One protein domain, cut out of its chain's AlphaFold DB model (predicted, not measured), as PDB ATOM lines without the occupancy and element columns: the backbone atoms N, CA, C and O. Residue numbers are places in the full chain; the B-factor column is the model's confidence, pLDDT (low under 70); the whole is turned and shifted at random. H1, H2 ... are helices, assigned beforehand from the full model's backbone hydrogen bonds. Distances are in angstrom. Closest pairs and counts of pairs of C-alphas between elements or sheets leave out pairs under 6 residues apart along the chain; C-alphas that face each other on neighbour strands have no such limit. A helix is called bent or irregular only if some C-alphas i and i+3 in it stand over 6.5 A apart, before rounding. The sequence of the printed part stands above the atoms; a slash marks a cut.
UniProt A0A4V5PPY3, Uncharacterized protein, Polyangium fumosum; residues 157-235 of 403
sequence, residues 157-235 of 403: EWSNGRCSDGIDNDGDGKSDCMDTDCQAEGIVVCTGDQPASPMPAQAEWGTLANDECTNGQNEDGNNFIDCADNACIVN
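Overview. This is residues 157 to 235 of the 403 residues of an uncharacterized protein of Polyangium fumosum (UniProt A0A4V5PPY3). This domain has little regular structure: it is a compact body of wound loops, with one helix, H1, along one side and the short H2 near it. The unnamed stretch 157 to 201 winds through the middle and makes one end; residues 213 to 229 loop round the other end, from H1 to H2. The printed part has 79 residues, 16 of them in H1 and then H2, with no named strand, class all helix. The radius of gyration of the C-alphas is 11.6 A, the spans 32 by 25 by 18 A.

Arrangement. Start at H1, residues 202 to 212, and look for H2, residues 230 to 234: they are close but not clearly touching, their closest C-alphas, Ala 209 and Cys 232, 8.0 A apart. In H2 the O i to N i+4 pair is within hydrogen-bond range; in H1, 5 of 7 are.

Along the chain. Find C-alpha 202 at (21.315, 39.642, 17.881); H1 runs 15.6 A to C-alpha 212. It is irregular: C-alphas 203 and 206 are 7.2 A apart. H2, 6.0 A long, ends at C-alpha 234, (38.547, 36.540, 22.067).

Size, cuts and confidence. The C-alphas farthest apart, Gly 173 and Gly 216, are 32.8 A apart. The link from H1 to H2 is long, 17 residues. The printed part has no cut, and no printed residue is under 70 in pLDDT.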
ATOM      1  N   GLU A 157      33.260  41.841  30.556       79.50
ATOM      2  CA  GLU A 157      32.238  42.212  29.562       79.50
ATOM      3  C   GLU A 157      32.826  42.361  28.139       79.50
ATOM      4  O   GLU A 157      33.087  43.453  27.670       79.50
ATOM      5  N   TRP A 158      33.038  41.256  27.414       80.12
ATOM      6  CA  TRP A 158      33.771  41.223  26.120       80.12
ATOM      7  C   TRP A 158      32.981  40.527  24.997       80.12
ATOM      8  O   TRP A 158      33.537  39.974  24.050       80.12
ATOM      9  N   SER A 159      31.650  40.511  25.103       87.88
ATOM     10  CA  SER A 159      30.766  39.996  24.047       87.88
ATOM     11  C   SER A 159      29.583  40.926  23.853       87.88
ATOM     12  O   SER A 159      29.117  41.540  24.816       87.88
ATOM     13  N   ASN A 160      29.021  40.967  22.643       92.06
ATOM     14  CA  ASN A 160      27.852  41.805  22.365       92.06
ATOM     15  C   ASN A 160      26.662  41.464  23.272       92.06
ATOM     16  O   ASN A 160      25.874  42.338  23.631       92.06
ATOM     17  N   GLY A 161      26.552  40.195  23.678       91.19
ATOM     18  CA  GLY A 161      25.539  39.730  24.622       91.19
ATOM     19  C   GLY A 161      25.681  40.332  26.014       91.19
ATOM     20  O   GLY A 161      24.692  40.823  26.545       91.19
ATOM     21  N   ARG A 162      26.892  40.309  26.581       88.00
ATOM     22  CA  ARG A 162      27.161  40.851  27.924       88.00
ATOM     23  C   ARG A 162      27.140  42.374  27.941       88.00
ATOM     24  O   ARG A 162      26.593  42.957  28.856       88.00
ATOM     25  N   CYS A 163      27.603  43.005  26.869       93.69
ATOM     26  CA  CYS A 163      27.611  44.460  26.734       93.69
ATOM     27  C   CYS A 163      26.241  45.089  26.422       93.69
ATOM     28  O   CYS A 163      26.168  46.265  26.056       93.69
ATOM     29  N   SER A 164      25.151  44.316  26.473       94.25
ATOM     30  CA  SER A 164      23.800  44.818  26.198       94.25
ATOM     31  C   SER A 164      22.681  44.126  26.990       94.25
ATOM     32  O   SER A 164      21.504  44.253  26.623       94.25
ATOM     33  N   ASP A 165      23.004  43.395  28.062       91.12
ATOM     34  CA  ASP A 165      22.025  42.639  28.854       91.12
ATOM     35  C   ASP A 165      21.492  43.388  30.090       91.12
ATOM     36  O   ASP A 165      20.510  42.939  30.703       91.12
ATOM     37  N   GLY A 166      22.039  44.565  30.407       89.62
ATOM     38  CA  GLY A 166      21.619  45.374  31.550       89.62
ATOM     39  C   GLY A 166      22.198  44.915  32.885       89.62
ATOM     40  O   GLY A 166      21.661  45.310  33.930       89.62
ATOM     41  N   ILE A 167      23.205  44.043  32.871       85.00
ATOM     42  CA  ILE A 167      23.844  43.458  34.048       85.00
ATOM     43  C   ILE A 167      25.297  43.936  34.099       85.00
ATOM     44  O   ILE A 167      25.934  44.102  33.077       85.00
ATOM     45  N   ASP A 168      25.794  44.180  35.309       81.56
ATOM     46  CA  ASP A 168      27.220  44.339  35.608       81.56
ATOM     47  C   ASP A 168      27.807  42.926  35.760       81.56
ATOM     48  O   ASP A 168      27.667  42.295  36.820       81.56
ATOM     49  N   ASN A 169      28.286  42.349  34.654       76.56
ATOM     50  CA  ASN A 169      28.702  40.948  34.622       76.56
ATOM     51  C   ASN A 169      30.023  40.720  35.358       76.56
ATOM     52  O   ASN A 169      30.211  39.625  35.910       76.56
ATOM     53  N   ASP A 170      30.881  41.741  35.404       73.19
ATOM     54  CA  ASP A 170      32.214  41.669  35.987       73.19
ATOM     55  C   ASP A 170      32.303  42.224  37.433       73.19
ATOM     56  O   ASP A 170      33.242  41.966  38.194       73.19
ATOM     57  N   GLY A 171      31.246  42.900  37.878       75.88
ATOM     58  CA  GLY A 171      31.067  43.405  39.232       75.88
ATOM     59  C   GLY A 171      31.940  44.606  39.566       75.88
ATOM     60  O   GLY A 171      32.133  44.868  40.764       75.88
ATOM     61  N   ASP A 172      32.485  45.307  38.569       76.00
ATOM     62  CA  ASP A 172      33.299  46.508  38.767       76.00
ATOM     63  C   ASP A 172      32.445  47.757  39.091       76.00
ATOM     64  O   ASP A 172      32.959  48.796  39.535       76.00
ATOM     65  N   GLY A 173      31.118  47.632  38.969       80.44
ATOM     66  CA  GLY A 173      30.136  48.679  39.226       80.44
ATOM     67  C   GLY A 173      29.726  49.479  37.989       80.44
ATOM     68  O   GLY A 173      28.948  50.436  38.137       80.44
ATOM     69  N   LYS A 174      30.232  49.134  36.804       88.38
ATOM     70  CA  LYS A 174      29.755  49.594  35.498       88.38
ATOM     71  C   LYS A 174      28.966  48.467  34.824       88.38
ATOM     72  O   LYS A 174      28.809  47.391  35.369       88.38
ATOM     73  N   SER A 175      28.251  48.793  33.758       90.69
ATOM     74  CA  SER A 175      27.382  47.820  33.091       90.69
ATOM     75  C   SER A 175      27.188  48.214  31.642       90.69
ATOM     76  O   SER A 175      26.930  49.400  31.364       90.69
ATOM     77  N   ASP A 176      27.181  47.225  30.756       92.62
ATOM     78  CA  ASP A 176      26.974  47.392  29.320       92.62
ATOM     79  C   ASP A 176      27.968  48.410  28.731       92.62
ATOM     80  O   ASP A 176      29.111  48.523  29.143       92.62
ATOM     81  N   CYS A 177      27.528  49.259  27.803       94.69
ATOM     82  CA  CYS A 177      28.373  50.283  27.199       94.69
ATOM     83  C   CYS A 177      28.976  51.285  28.190       94.69
ATOM     84  O   CYS A 177      29.903  51.984  27.815       94.69
ATOM     85  N   MET A 178      28.469  51.413  29.421       94.62
ATOM     86  CA  MET A 178      29.137  52.253  30.427       94.62
ATOM     87  C   MET A 178      30.360  51.567  31.037       94.62
ATOM     88  O   MET A 178      31.131  52.231  31.736       94.62
ATOM     89  N   ASP A 179      30.515  50.271  30.790       91.62
ATOM     90  CA  ASP A 179      31.701  49.502  31.090       91.62
ATOM     91  C   ASP A 179      32.818  49.786  30.082       91.62
ATOM     92  O   ASP A 179      32.601  49.954  28.879       91.62
ATOM     93  N   THR A 180      34.033  49.862  30.610       90.31
ATOM     94  CA  THR A 180      35.262  50.001  29.834       90.31
ATOM     95  C   THR A 180      35.627  48.718  29.100       90.31
ATOM     96  O   THR A 180      36.223  48.812  28.031       90.31
ATOM     97  N   ASP A 181      35.234  47.553  29.617       87.12
ATOM     98  CA  ASP A 181      35.455  46.264  28.957       87.12
ATOM     99  C   ASP A 181      34.644  46.149  27.653       87.12
ATOM    100  O   ASP A 181      35.090  45.534  26.686       87.12
ATOM    101  N   CYS A 182      33.509  46.850  27.578       92.19
ATOM    102  CA  CYS A 182      32.674  46.945  26.383       92.19
ATOM    103  C   CYS A 182      33.169  47.953  25.334       92.19
ATOM    104  O   CYS A 182      32.529  48.111  24.292       92.19
ATOM    105  N   GLN A 183      34.283  48.645  25.589       91.94
ATOM    106  CA  GLN A 183      34.934  49.555  24.639       91.94
ATOM    107  C   GLN A 183      36.031  48.823  23.859       91.94
ATOM    108  O   GLN A 183      37.155  49.306  23.792       91.94
ATOM    109  N   ALA A 184      35.712  47.644  23.326       90.94
ATOM    110  CA  ALA A 184      36.652  46.763  22.640       90.94
ATOM    111  C   ALA A 184      36.208  46.501  21.193       90.94
ATOM    112  O   ALA A 184      35.010  46.543  20.885       90.94
ATOM    113  N   GLU A 185      37.162  46.213  20.307       91.75
ATOM    114  CA  GLU A 185      36.871  45.928  18.900       91.75
ATOM    115  C   GLU A 185      35.979  44.679  18.731       91.75
ATOM    116  O   GLU A 185      36.094  43.681  19.454       91.75
ATOM    117  N   GLY A 186      35.006  44.750  17.816       92.31
ATOM    118  CA  GLY A 186      33.991  43.711  17.616       92.31
ATOM    119  C   GLY A 186      32.781  43.796  18.564       92.31
ATOM    120  O   GLY A 186      31.863  42.964  18.469       92.31
ATOM    121  N   ILE A 187      32.733  44.779  19.474       94.75
ATOM    122  CA  ILE A 187      31.550  45.102  20.289       94.75
ATOM    123  C   ILE A 187      30.691  46.159  19.577       94.75
ATOM    124  O   ILE A 187      30.751  47.359  19.831       94.75
ATOM    125  N   VAL A 188      29.790  45.682  18.723       95.75
ATOM    126  CA  VAL A 188      28.944  46.500  17.836       95.75
ATOM    127  C   VAL A 188      27.683  47.055  18.506       95.75
ATOM    128  O   VAL A 188      26.930  47.838  17.920       95.75
ATOM    129  N   VAL A 189      27.384  46.605  19.725       96.12
ATOM    130  CA  VAL A 189      26.212  47.050  20.501       96.12
ATOM    131  C   VAL A 189      26.428  48.393  21.196       96.12
ATOM    132  O   VAL A 189      25.451  48.993  21.659       96.12
ATOM    133  N   CYS A 190      27.664  48.890  21.214       94.94
ATOM    134  CA  CYS A 190      28.059  50.129  21.864       94.94
ATOM    135  C   CYS A 190      28.589  51.162  20.865       94.94
ATOM    136  O   CYS A 190      28.982  50.872  19.742       94.94
ATOM    137  N   THR A 191      28.519  52.434  21.242       92.12
ATOM    138  CA  THR A 191      29.122  53.549  20.511       92.12
ATOM    139  C   THR A 191      29.662  54.525  21.546       92.12
ATOM    140  O   THR A 191      28.962  55.451  21.976       92.12
ATOM    141  N   GLY A 192      30.896  54.279  21.993       88.62
ATOM    142  CA  GLY A 192      31.400  54.859  23.234       88.62
ATOM    143  C   GLY A 192      30.575  54.367  24.426       88.62
ATOM    144  O   GLY A 192      30.019  53.268  24.407       88.62
ATOM    145  N   ASP A 193      30.367  55.248  25.404       93.44
ATOM    146  CA  ASP A 193      29.649  54.916  26.641       93.44
ATOM    147  C   ASP A 193      28.127  54.685  26.477       93.44
ATOM    148  O   ASP A 193      27.374  54.723  27.454       93.44
ATOM    149  N   GLN A 194      27.610  54.594  25.248       94.56
ATOM    150  CA  GLN A 194      26.176  54.577  24.953       94.56
ATOM    151  C   GLN A 194      25.797  53.403  24.046       94.56
ATOM    152  O   GLN A 194      26.564  53.064  23.148       94.56
ATOM    153  N   PRO A 195      24.580  52.844  24.194       95.50
ATOM    154  CA  PRO A 195      24.068  51.846  23.265       95.50
ATOM    155  C   PRO A 195      24.019  52.368  21.826       95.50
ATOM    156  O   PRO A 195      23.587  53.502  21.578       95.50
ATOM    157  N   ALA A 196      24.392  51.512  20.877       94.50
ATOM    158  CA  ALA A 196      24.304  51.797  19.454       94.50
ATOM    159  C   ALA A 196      22.865  52.173  19.047       94.50
ATOM    160  O   ALA A 196      21.872  51.643  19.556       94.50
ATOM    161  N   SER A 197      22.736  53.119  18.113       92.19
ATOM    162  CA  SER A 197      21.439  53.624  17.648       92.19
ATOM    163  C   SER A 197      21.389  53.714  16.115       92.19
ATOM    164  O   SER A 197      21.944  54.661  15.549       92.19
ATOM    165  N   PRO A 198      20.630  52.835  15.428       93.56
ATOM    166  CA  PRO A 198      19.771  51.791  15.996       93.56
ATOM    167  C   PRO A 198      20.577  50.651  16.630       93.56
ATOM    168  O   PRO A 198      21.662  50.338  16.155       93.56
ATOM    169  N   MET A 199      20.021  50.022  17.669       93.44
ATOM    170  CA  MET A 199      20.640  48.853  18.294       93.44
ATOM    171  C   MET A 199      20.589  47.662  17.326       93.44
ATOM    172  O   MET A 199      19.487  47.331  16.863       93.44
ATOM    173  N   PRO A 200      21.734  47.028  17.013       96.06
ATOM    174  CA  PRO A 200      21.774  45.846  16.161       96.06
ATOM    175  C   PRO A 200      20.951  44.699  16.740       96.06
ATOM    176  O   PRO A 200      20.951  44.467  17.953       96.06
ATOM    177  N   ALA A 201      20.254  43.952  15.884       95.50
ATOM    178  CA  ALA A 201      19.605  42.729  16.331       95.50
ATOM    179  C   ALA A 201      20.658  41.642  16.597       95.50
ATOM    180  O   ALA A 201      21.654  41.555  15.889       95.50
ATOM    181  N   GLN A 202      20.392  40.736  17.543       93.38
ATOM    182  CA  GLN A 202      21.315  39.642  17.881       93.38
ATOM    183  C   GLN A 202      21.740  38.790  16.672       93.38
ATOM    184  O   GLN A 202      22.869  38.321  16.595       93.38
ATOM    185  N   ALA A 203      20.851  38.611  15.692       94.12
ATOM    186  CA  ALA A 203      21.163  37.875  14.466       94.12
ATOM    187  C   ALA A 203      22.184  38.586  13.552       94.12
ATOM    188  O   ALA A 203      22.664  37.978  12.599       94.12
ATOM    189  N   GLU A 204      22.476  39.862  13.804       96.06
ATOM    190  CA  GLU A 204      23.397  40.695  13.029       96.06
ATOM    191  C   GLU A 204      24.767  40.830  13.707       96.06
ATOM    192  O   GLU A 204      25.715  41.194  13.018       96.06
ATOM    193  N   TRP A 205      24.890  40.506  15.005       94.75
ATOM    194  CA  TRP A 205      26.127  40.691  15.780       94.75
ATOM    195  C   TRP A 205      27.327  40.035  15.121       94.75
ATOM    196  O   TRP A 205      28.307  40.718  14.871       94.75
ATOM    197  N   GLY A 206      27.221  38.758  14.745       92.12
ATOM    198  CA  GLY A 206      28.328  38.072  14.086       92.12
ATOM    199  C   GLY A 206      28.758  38.766  12.794       92.12
ATOM    200  O   GLY A 206      29.939  39.010  12.596       92.12
ATOM    201  N   THR A 207      27.828  39.145  11.915       95.69
ATOM    202  CA  THR A 207      28.187  39.839  10.664       95.69
ATOM    203  C   THR A 207      28.892  41.163  10.943       95.69
ATOM    204  O   THR A 207      29.938  41.420  10.365       95.69
ATOM    205  N   LEU A 208      28.339  41.978  11.839       95.81
ATOM    206  CA  LEU A 208      28.880  43.302  12.137       95.81
ATOM    207  C   LEU A 208      30.220  43.221  12.878       95.81
ATOM    208  O   LEU A 208      31.133  43.948  12.523       95.81
ATOM    209  N   ALA A 209      30.359  42.320  13.853       94.69
ATOM    210  CA  ALA A 209      31.599  42.135  14.601       94.69
ATOM    211  C   ALA A 209      32.728  41.624  13.696       94.69
ATOM    212  O   ALA A 209      33.861  42.065  13.812       94.69
ATOM    213  N   ASN A 210      32.419  40.727  12.751       92.06
ATOM    214  CA  ASN A 210      33.395  40.291  11.749       92.06
ATOM    215  C   ASN A 210      33.757  41.402  10.757       92.06
ATOM    216  O   ASN A 210      34.904  41.463  10.329       92.06
ATOM    217  N   ASP A 211      32.798  42.252  10.381       94.00
ATOM    218  CA  ASP A 211      33.065  43.419   9.539       94.00
ATOM    219  C   ASP A 211      33.917  44.467  10.282       94.00
ATOM    220  O   ASP A 211      34.742  45.104   9.643       94.00
ATOM    221  N   GLU A 212      33.751  44.658  11.597       93.00
ATOM    222  CA  GLU A 212      34.658  45.500  12.398       93.00
ATOM    223  C   GLU A 212      36.065  44.905  12.415       93.00
ATOM    224  O   GLU A 212      36.969  45.518  11.875       93.00
ATOM    225  N   CYS A 213      36.199  43.651  12.843       92.12
ATOM    226  CA  CYS A 213      37.479  42.958  12.994       92.12
ATOM    227  C   CYS A 213      38.191  42.547  11.687       92.12
ATOM    228  O   CYS A 213      39.019  41.635  11.710       92.12
ATOM    229  N   THR A 214      37.815  43.086  10.522       90.69
ATOM    230  CA  THR A 214      38.481  42.785   9.233       90.69
ATOM    231  C   THR A 214      38.499  43.960   8.246       90.69
ATOM    232  O   THR A 214      38.683  43.754   7.036       90.69
ATOM    233  N   ASN A 215      38.236  45.185   8.704       90.25
ATOM    234  CA  ASN A 215      38.092  46.343   7.817       90.25
ATOM    235  C   ASN A 215      39.328  47.257   7.744       90.25
ATOM    236  O   ASN A 215      39.323  48.213   6.953       90.25
ATOM    237  N   GLY A 216      40.375  46.957   8.504       88.81
ATOM    238  CA  GLY A 216      41.635  47.687   8.553       88.81
ATOM    239  C   GLY A 216      41.571  48.954   9.400       88.81
ATOM    240  O   GLY A 216      42.328  49.896   9.132       88.81
ATOM    241  N   GLN A 217      40.639  49.037  10.349       90.75
ATOM    242  CA  GLN A 217      40.526  50.145  11.294       90.75
ATOM    243  C   GLN A 217      40.856  49.672  12.713       90.75
ATOM    244  O   GLN A 217      41.062  48.500  12.969       90.75
ATOM    245  N   ASN A 218      41.067  50.651  13.586       90.00
ATOM    246  CA  ASN A 218      41.330  50.445  15.002       90.00
ATOM    247  C   ASN A 218      40.197  51.159  15.731       90.00
ATOM    248  O   ASN A 218      40.218  52.393  15.877       90.00
ATOM    249  N   GLU A 219      39.167  50.398  16.064       90.25
ATOM    250  CA  GLU A 219      37.883  50.911  16.524       90.25
ATOM    251  C   GLU A 219      37.953  51.330  17.998       90.25
ATOM    252  O   GLU A 219      37.285  52.293  18.394       90.25
ATOM    253  N   ASP A 220      38.795  50.665  18.793       90.06
ATOM    254  CA  ASP A 220      38.935  50.904  20.233       90.06
ATOM    255  C   ASP A 220      40.110  51.837  20.613       90.06
ATOM    256  O   ASP A 220      40.187  52.370  21.725       90.06
ATOM    257  N   GLY A 221      40.997  52.128  19.663       89.75
ATOM    258  CA  GLY A 221      42.128  53.039  19.811       89.75
ATOM    259  C   GLY A 221      43.365  52.444  20.493       89.75
ATOM    260  O   GLY A 221      44.248  53.222  20.877       89.75
ATOM    261  N   ASN A 222      43.478  51.120  20.643       87.75
ATOM    262  CA  ASN A 222      44.573  50.470  21.380       87.75
ATOM    263  C   ASN A 222      45.869  50.239  20.545       87.75
ATOM    264  O   ASN A 222      46.934  49.983  21.114       87.75
ATOM    265  N   ASN A 223      45.803  50.482  19.226       88.88
ATOM    266  CA  ASN A 223      46.848  50.349  18.181       88.88
ATOM    267  C   ASN A 223      47.015  48.954  17.578       88.88
ATOM    268  O   ASN A 223      47.869  48.791  16.705       88.88
ATOM    269  N   PHE A 224      46.211  47.996  18.006       88.12
ATOM    270  CA  PHE A 224      45.964  46.767  17.279       88.12
ATOM    271  C   PHE A 224      44.782  47.013  16.325       88.12
ATOM    272  O   PHE A 224      44.037  47.977  16.490       88.12
ATOM    273  N   ILE A 225      44.745  46.268  15.225       88.50
ATOM    274  CA  ILE A 225      43.784  46.437  14.128       88.50
ATOM    275  C   ILE A 225      43.281  45.044  13.779       88.50
ATOM    276  O   ILE A 225      44.102  44.138  13.608       88.50
ATOM    277  N   ASP A 226      41.971  44.880  13.610       89.25
ATOM    278  CA  ASP A 226      41.364  43.656  13.098       89.25
ATOM    279  C   ASP A 226      41.815  42.395  13.872       89.25
ATOM    280  O   ASP A 226      41.726  42.320  15.097       89.25
ATOM    281  N   CYS A 227      42.327  41.372  13.180       88.00
ATOM    282  CA  CYS A 227      42.717  40.108  13.797       88.00
ATOM    283  C   CYS A 227      44.030  40.186  14.589       88.00
ATOM    284  O   CYS A 227      44.315  39.257  15.349       88.00
ATOM    285  N   ALA A 228      44.784  41.287  14.484       84.69
ATOM    286  CA  ALA A 228      45.866  41.580  15.426       84.69
ATOM    287  C   ALA A 228      45.331  42.015  16.796       84.69
ATOM    288  O   ALA A 228      46.067  41.966  17.786       84.69
ATOM    289  N   ASP A 229      44.075  42.465  16.867       85.25
ATOM    290  CA  ASP A 229      43.449  42.826  18.125       85.25
ATOM    291  C   ASP A 229      42.973  41.579  18.875       85.25
ATOM    292  O   ASP A 229      42.154  40.781  18.406       85.25
ATOM    293  N   ASN A 230      43.467  41.423  20.103       82.50
ATOM    294  CA  ASN A 230      43.037  40.341  20.967       82.50
ATOM    295  C   ASN A 230      41.526  40.394  21.233       82.50
ATOM    296  O   ASN A 230      40.916  39.333  21.319       82.50
ATOM    297  N   ALA A 231      40.912  41.580  21.310       86.06
ATOM    298  CA  ALA A 231      39.465  41.745  21.430       86.06
ATOM    299  C   ALA A 231      38.718  40.986  20.325       86.06
ATOM    300  O   ALA A 231      37.780  40.244  20.619       86.06
ATOM    301  N   CYS A 232      39.194  41.062  19.082       87.38
ATOM    302  CA  CYS A 232      38.630  40.332  17.952       87.38
ATOM    303  C   CYS A 232      38.845  38.818  18.036       87.38
ATOM    304  O   CYS A 232      37.955  38.043  17.678       87.38
ATOM    305  N   ILE A 233      39.999  38.371  18.533       80.56
ATOM    306  CA  ILE A 233      40.297  36.940  18.718       80.56
ATOM    307  C   ILE A 233      39.371  36.337  19.774       80.56
ATOM    308  O   ILE A 233      38.785  35.263  19.580       80.56
ATOM    309  N   VAL A 234      39.243  37.040  20.895       75.50
ATOM    310  CA  VAL A 234      38.547  36.540  22.067       75.50
ATOM    311  C   VAL A 234      37.025  36.646  21.879       75.50
ATOM    312  O   VAL A 234      36.289  35.713  22.213       75.50
ATOM    313  N   ASN A 235      36.526  37.695  21.226       80.94
ATOM    314  CA  ASN A 235      35.094  37.909  21.052       80.94
ATOM    315  C   ASN A 235      34.384  36.679  20.425       80.94
ATOM    316  O   ASN A 235      34.717  36.219  19.322       80.94
TER     317      ASN A 235